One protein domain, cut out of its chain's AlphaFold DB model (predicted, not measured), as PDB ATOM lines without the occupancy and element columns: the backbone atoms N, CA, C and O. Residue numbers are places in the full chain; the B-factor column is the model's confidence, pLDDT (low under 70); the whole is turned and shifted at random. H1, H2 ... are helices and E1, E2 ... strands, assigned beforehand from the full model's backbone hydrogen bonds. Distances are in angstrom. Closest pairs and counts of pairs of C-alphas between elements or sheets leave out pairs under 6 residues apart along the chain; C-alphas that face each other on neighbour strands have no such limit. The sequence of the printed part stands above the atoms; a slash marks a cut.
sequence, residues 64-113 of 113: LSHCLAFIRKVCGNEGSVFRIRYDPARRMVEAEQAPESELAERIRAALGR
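AT A GLANCE: This is residues 64 to 113 of the 113 residues of the protein "Decapping nuclease" of Rhodosorus marinus (UniProt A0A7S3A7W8). A long two-stranded hairpin, E1 and E2, has helix H1 loosely over one face, nearer to E2, while helix H2 lies beyond the hairpin's open end, away from H1. The printed part has 50 residues, in the order H1, E1, E2, H2, with an antiparallel sheet and a mixed class. It is loose and elongated, with a radius of gyration of the C-alphas of 12.3 A and spans of 34 by 20 by 14 A.

HOW THE PARTS SIT: E1, residues 82 to 87, and E2, residues 92 to 97, form an antiparallel hairpin at 155 degrees; N 83 and O 96 are 2.8 A apart, within hydrogen-bond range. H1, residues 64 to 74, comes closest to E2 at the C-alphas of Val 74 and Ala 95, 7.3 A apart. H2, residues 102 to 111, is apart from H1 and E1. In H1 and H2 every O i to N i+4 pair is within hydrogen-bond range.

IN THESE COORDINATES: H1 begins at C-alpha 64 (-34.082, -32.549, 4.874) and is 15.3 A long. E1 measures 15.4 A, E2 16.4 A and H2 14.1 A, ending at C-alpha 111 (-21.866, -34.739, -15.831).

THE WHOLE: The farthest C-alphas, of Ala 89 and Arg 113, are 38.0 A apart. The printed part has no cut and no long link. Residues 100 to 104 and 111 to 113 have pLDDT under 70.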
ATOM      1  N   LEU A  64     -35.178 -32.601   5.845       94.75
ATOM      2  CA  LEU A  64     -34.082 -32.549   4.874       94.75
ATOM      3  C   LEU A  64     -33.140 -33.751   5.024       94.75
ATOM      4  O   LEU A  64     -32.834 -34.406   4.031       94.75
ATOM      5  N   SER A  65     -32.729 -34.074   6.252       95.94
ATOM      6  CA  SER A  65     -31.863 -35.219   6.552       95.94
ATOM      7  C   SER A  65     -32.481 -36.539   6.077       95.94
ATOM      8  O   SER A  65     -31.852 -37.285   5.323       95.94
ATOM      9  N   HIS A  66     -33.750 -36.795   6.419       95.62
ATOM     10  CA  HIS A  66     -34.470 -37.983   5.956       95.62
ATOM     11  C   HIS A  66     -34.627 -38.021   4.429       95.62
ATOM     12  O   HIS A  66     -34.460 -39.081   3.825       95.62
ATOM     13  N   CYS A  67     -34.898 -36.882   3.787       94.69
ATOM     14  CA  CYS A  67     -35.007 -36.799   2.330       94.69
ATOM     15  C   CYS A  67     -33.680 -37.115   1.640       94.69
ATOM     16  O   CYS A  67     -33.656 -37.886   0.684       94.69
ATOM     17  N   LEU A  68     -32.568 -36.565   2.128       93.56
ATOM     18  CA  LEU A  68     -31.242 -36.842   1.577       93.56
ATOM     19  C   LEU A  68     -30.841 -38.307   1.790       93.56
ATOM     20  O   LEU A  68     -30.296 -38.927   0.879       93.56
ATOM     21  N   ALA A  69     -31.156 -38.888   2.952       94.69
ATOM     22  CA  ALA A  69     -30.940 -40.309   3.215       94.69
ATOM     23  C   ALA A  69     -31.754 -41.202   2.263       94.69
ATOM     24  O   ALA A  69     -31.226 -42.176   1.725       94.69
ATOM     25  N   PHE A  70     -33.016 -40.843   2.004       93.69
ATOM     26  CA  PHE A  70     -33.858 -41.508   1.011       93.69
ATOM     27  C   PHE A  70     -33.259 -41.413  -0.400       93.69
ATOM     28  O   PHE A  70     -33.080 -42.441  -1.051       93.69
ATOM     29  N   ILE A  71     -32.875 -40.212  -0.844       91.94
ATOM     30  CA  ILE A  71     -32.260 -39.996  -2.163       91.94
ATOM     31  C   ILE A  71     -30.980 -40.826  -2.299       91.94
ATOM     32  O   ILE A  71     -30.812 -41.521  -3.299       91.94
ATOM     33  N   ARG A  72     -30.115 -40.829  -1.276       90.69
ATOM     34  CA  ARG A  72     -28.883 -41.630  -1.255       90.69
ATOM     35  C   ARG A  72     -29.165 -43.129  -1.363       90.69
ATOM     36  O   ARG A  72     -28.430 -43.829  -2.049       90.69
ATOM     37  N   LYS A  73     -30.213 -43.621  -0.694       91.06
ATOM     38  CA  LYS A  73     -30.618 -45.032  -0.747       91.06
ATOM     39  C   LYS A  73     -31.126 -45.431  -2.136       91.06
ATOM     40  O   LYS A  73     -30.824 -46.530  -2.584       91.06
ATOM     41  N   VAL A  74     -31.898 -44.566  -2.797       88.94
ATOM     42  CA  VAL A  74     -32.498 -44.871  -4.109       88.94
ATOM     43  C   VAL A  74     -31.506 -44.675  -5.260       88.94
ATOM     44  O   VAL A  74     -31.482 -45.477  -6.187       88.94
ATOM     45  N   CYS A  75     -30.645 -43.658  -5.191       82.81
ATOM     46  CA  CYS A  75     -29.709 -43.301  -6.265       82.81
ATOM     47  C   CYS A  75     -28.331 -43.979  -6.130       82.81
ATOM     48  O   CYS A  75     -27.343 -43.457  -6.635       82.81
ATOM     49  N   GLY A  76     -28.230 -45.106  -5.418       73.00
ATOM     50  CA  GLY A  76     -26.946 -45.718  -5.041       73.00
ATOM     51  C   GLY A  76     -26.121 -46.322  -6.187       73.00
ATOM     52  O   GLY A  76     -24.964 -46.666  -5.966       73.00
ATOM     53  N   ASN A  77     -26.687 -46.440  -7.393       75.62
ATOM     54  CA  ASN A  77     -26.015 -47.026  -8.552       75.62
ATOM     55  C   ASN A  77     -25.464 -45.929  -9.475       75.62
ATOM     56  O   ASN A  77     -26.214 -45.058  -9.924       75.62
ATOM     57  N   GLU A  78     -24.170 -45.999  -9.804       74.00
ATOM     58  CA  GLU A  78     -23.546 -45.093 -10.775       74.00
ATOM     59  C   GLU A  78     -24.252 -45.169 -12.146       74.00
ATOM     60  O   GLU A  78     -24.721 -46.225 -12.572       74.00
ATOM     61  N   GLY A  79     -24.370 -44.030 -12.836       73.38
ATOM     62  CA  GLY A  79     -24.957 -43.937 -14.184       73.38
ATOM     63  C   GLY A  79     -26.494 -43.914 -14.262       73.38
ATOM     64  O   GLY A  79     -27.053 -43.676 -15.338       73.38
ATOM     65  N   SER A  80     -27.198 -44.107 -13.142       76.94
ATOM     66  CA  SER A  80     -28.666 -44.063 -13.097       76.94
ATOM     67  C   SER A  80     -29.188 -42.638 -12.888       76.94
ATOM     68  O   SER A  80     -28.713 -41.918 -12.014       76.94
ATOM     69  N   VAL A  81     -30.193 -42.230 -13.669       82.56
ATOM     70  CA  VAL A  81     -30.854 -40.920 -13.536       82.56
ATOM     71  C   VAL A  81     -32.219 -41.119 -12.885       82.56
ATOM     72  O   VAL A  81     -33.005 -41.951 -13.336       82.56
ATOM     73  N   PHE A  82     -32.516 -40.345 -11.842       87.44
ATOM     74  CA  PHE A  82     -33.791 -40.392 -11.124       87.44
ATOM     75  C   PHE A  82     -34.476 -39.030 -11.127       87.44
ATOM     76  O   PHE A  82     -33.835 -37.987 -10.984       87.44
ATOM     77  N   ARG A  83     -35.804 -39.042 -11.234       87.75
ATOM     78  CA  ARG A  83     -36.662 -37.894 -10.959       87.75
ATOM     79  C   ARG A  83     -37.133 -37.980  -9.512       87.75
ATOM     80  O   ARG A  83     -37.825 -38.923  -9.142       87.75
ATOM     81  N   ILE A  84     -36.791 -36.969  -8.718       91.62
ATOM     82  CA  ILE A  84     -37.302 -36.803  -7.354       91.62
ATOM     83  C   ILE A  84     -38.460 -35.806  -7.386       91.62
ATOM     84  O   ILE A  84     -38.316 -34.703  -7.915       91.62
ATOM     85  N   ARG A  85     -39.610 -36.182  -6.825       92.69
ATOM     86  CA  ARG A  85     -40.823 -35.353  -6.789       92.69
ATOM     87  C   ARG A  85     -41.412 -35.340  -5.385       92.69
ATOM     88  O   ARG A  85     -41.425 -36.361  -4.711       92.69
ATOM     89  N   TYR A  86     -41.945 -34.199  -4.961       93.75
ATOM     90  CA  TYR A  86     -42.827 -34.134  -3.797       93.75
ATOM     91  C   TYR A  86     -44.287 -34.227  -4.252       93.75
ATOM     92  O   TYR A  86     -44.732 -33.423  -5.073       93.75
ATOM     93  N   ASP A  87     -45.025 -35.201  -3.725       93.44
ATOM     94  CA  ASP A  87     -46.464 -35.331  -3.915       93.44
ATOM     95  C   ASP A  87     -47.217 -34.617  -2.778       93.44
ATOM     96  O   ASP A  87     -47.175 -35.080  -1.634       93.44
ATOM     97  N   PRO A  88     -47.917 -33.500  -3.046       92.88
ATOM     98  CA  PRO A  88     -48.610 -32.746  -2.006       92.88
ATOM     99  C   PRO A  88     -49.886 -33.429  -1.495       92.88
ATOM    100  O   PRO A  88     -50.266 -33.190  -0.348       92.88
ATOM    101  N   ALA A  89     -50.541 -34.269  -2.305       94.62
ATOM    102  CA  ALA A  89     -51.758 -34.978  -1.910       94.62
ATOM    103  C   ALA A  89     -51.428 -36.118  -0.940       94.62
ATOM    104  O   ALA A  89     -52.103 -36.302   0.071       94.62
ATOM    105  N   ARG A  90     -50.339 -36.839  -1.220       93.81
ATOM    106  CA  ARG A  90     -49.844 -37.954  -0.399       93.81
ATOM    107  C   ARG A  90     -48.830 -37.525   0.666       93.81
ATOM    108  O   ARG A  90     -48.488 -38.330   1.525       93.81
ATOM    109  N   ARG A  91     -48.352 -36.275   0.613       91.69
ATOM    110  CA  ARG A  91     -47.305 -35.699   1.479       91.69
ATOM    111  C   ARG A  91     -46.041 -36.560   1.540       91.69
ATOM    112  O   ARG A  91     -45.494 -36.799   2.614       91.69
ATOM    113  N   MET A  92     -45.580 -37.027   0.384       93.12
ATOM    114  CA  MET A  92     -44.418 -37.912   0.285       93.12
ATOM    115  C   MET A  92     -43.441 -37.467  -0.792       93.12
ATOM    116  O   MET A  92     -43.820 -36.829  -1.772       93.12
ATOM    117  N   VAL A  93     -42.174 -37.821  -0.594       94.44
ATOM    118  CA  VAL A  93     -41.142 -37.694  -1.621       94.44
ATOM    119  C   VAL A  93     -41.060 -39.019  -2.363       94.44
ATOM    120  O   VAL A  93     -40.867 -40.069  -1.754       94.44
ATOM    121  N   GLU A  94     -41.228 -38.960  -3.673       93.75
ATOM    122  CA  GLU A  94     -41.180 -40.099  -4.577       93.75
ATOM    123  C   GLU A  94     -39.927 -40.005  -5.447       93.75
ATOM    124  O   GLU A  94     -39.471 -38.913  -5.803       93.75
ATOM    125  N   ALA A  95     -39.377 -41.166  -5.788       91.44
ATOM    126  CA  ALA A  95     -38.265 -41.300  -6.709       91.44
ATOM    127  C   ALA A  95     -38.675 -42.264  -7.820       91.44
ATOM    128  O   ALA A  95     -39.057 -43.401  -7.554       91.44
ATOM    129  N   GLU A  96     -38.594 -41.793  -9.055       89.56
ATOM    130  CA  GLU A  96     -38.884 -42.569 -10.256       89.56
ATOM    131  C   GLU A  96     -37.610 -42.626 -11.094       89.56
ATOM    132  O   GLU A  96     -36.944 -41.602 -11.281       89.56
ATOM    133  N   GLN A  97     -37.239 -43.809 -11.586       84.88
ATOM    134  CA  GLN A  97     -36.140 -43.903 -12.540       84.88
ATOM    135  C   GLN A  97     -36.547 -43.140 -13.799       84.88
ATOM    136  O   GLN A  97     -37.606 -43.393 -14.369       84.88
ATOM    137  N   ALA A  98     -35.736 -42.162 -14.201       79.81
ATOM    138  CA  ALA A  98     -36.057 -41.382 -15.378       79.81
ATOM    139  C   ALA A  98     -36.036 -42.319 -16.597       79.81
ATOM    140  O   ALA A  98     -35.048 -43.042 -16.766       79.81
ATOM    141  N   PRO A  99     -37.081 -42.314 -17.445       71.50
ATOM    142  CA  PRO A  99     -37.002 -43.004 -18.721       71.50
ATOM    143  C   PRO A  99     -35.820 -42.445 -19.514       71.50
ATOM    144  O   PRO A  99     -35.430 -41.280 -19.328       71.50
ATOM    145  N   GLU A 100     -35.263 -43.268 -20.402       65.75
ATOM    146  CA  GLU A 100     -34.321 -42.793 -21.410       65.75
ATOM    147  C   GLU A 100     -34.982 -41.628 -22.150       65.75
ATOM    148  O   GLU A 100     -36.006 -41.766 -22.814       65.75
ATOM    149  N   SER A 101     -34.480 -40.432 -21.869       65.69
ATOM    150  CA  SER A 101     -35.078 -39.172 -22.274       65.69
ATOM    151  C   SER A 101     -33.958 -38.209 -22.598       65.69
ATOM    152  O   SER A 101     -32.881 -38.270 -22.004       65.69
ATOM    153  N   GLU A 102     -34.244 -37.265 -23.486       68.75
ATOM    154  CA  GLU A 102     -33.307 -36.216 -23.886       68.75
ATOM    155  C   GLU A 102     -32.759 -35.445 -22.665       68.75
ATOM    156  O   GLU A 102     -31.607 -35.027 -22.639       68.75
ATOM    157  N   LEU A 103     -33.545 -35.314 -21.586       68.38
ATOM    158  CA  LEU A 103     -33.075 -34.739 -20.323       68.38
ATOM    159  C   LEU A 103     -32.061 -35.639 -19.601       68.38
ATOM    160  O   LEU A 103     -31.071 -35.130 -19.081       68.38
ATOM    161  N   ALA A 104     -32.293 -36.953 -19.551       68.19
ATOM    162  CA  ALA A 104     -31.343 -37.894 -18.965       68.19
ATOM    163  C   ALA A 104     -30.026 -37.906 -19.756       68.19
ATOM    164  O   ALA A 104     -28.957 -37.889 -19.147       68.19
ATOM    165  N   GLU A 105     -30.090 -37.840 -21.088       72.81
ATOM    166  CA  GLU A 105     -28.912 -37.679 -21.950       72.81
ATOM    167  C   GLU A 105     -28.196 -36.348 -21.706       72.81
ATOM    168  O   GLU A 105     -26.985 -36.340 -21.505       72.81
ATOM    169  N   ARG A 106     -28.925 -35.227 -21.628       74.25
ATOM    170  CA  ARG A 106     -28.345 -33.907 -21.324       74.25
ATOM    171  C   ARG A 106     -27.678 -33.858 -19.954       74.25
ATOM    172  O   ARG A 106     -26.621 -33.250 -19.821       74.25
ATOM    173  N   ILE A 107     -28.276 -34.485 -18.938       72.19
ATOM    174  CA  ILE A 107     -27.685 -34.585 -17.598       72.19
ATOM    175  C   ILE A 107     -26.417 -35.443 -17.648       72.19
ATOM    176  O   ILE A 107     -25.398 -35.025 -17.110       72.19
ATOM    177  N   ARG A 108     -26.439 -36.600 -18.326       71.56
ATOM    178  CA  ARG A 108     -25.248 -37.449 -18.509       71.56
ATOM    179  C   ARG A 108     -24.128 -36.701 -19.241       71.56
ATOM    180  O   ARG A 108     -23.005 -36.686 -18.754       71.56
ATOM    181  N   ALA A 109     -24.446 -36.012 -20.337       76.44
ATOM    182  CA  ALA A 109     -23.494 -35.203 -21.098       76.44
ATOM    183  C   ALA A 109     -22.901 -34.050 -20.267       76.44
ATOM    184  O   ALA A 109     -21.708 -33.779 -20.358       76.44
ATOM    185  N   ALA A 110     -23.707 -33.393 -19.425       73.00
ATOM    186  CA  ALA A 110     -23.237 -32.332 -18.529       73.00
ATOM    187  C   ALA A 110     -22.381 -32.854 -17.359       73.00
ATOM    188  O   ALA A 110     -21.544 -32.117 -16.842       73.00
ATOM    189  N   LEU A 111     -22.600 -34.101 -16.928       69.56
ATOM    190  CA  LEU A 111     -21.866 -34.739 -15.831       69.56
ATOM    191  C   LEU A 111     -20.578 -35.451 -16.273       69.56
ATOM    192  O   LEU A 111     -19.811 -35.849 -15.401       69.56
ATOM    193  N   GLY A 112     -20.334 -35.580 -17.583       56.44
ATOM    194  CA  GLY A 112     -19.021 -35.796 -18.204       56.44
ATOM    195  C   GLY A 112     -18.025 -36.664 -17.428       56.44
ATOM    196  O   GLY A 112     -16.987 -36.168 -16.989       56.44
ATOM    197  N   ARG A 113     -18.334 -37.959 -17.309       44.56
ATOM    198  CA  ARG A 113     -17.356 -39.018 -17.588       44.56
ATOM    199  C   ARG A 113     -17.637 -39.527 -18.992       44.56
ATOM    200  O   ARG A 113     -18.841 -39.705 -19.286       44.56
TER     201      ARG A 113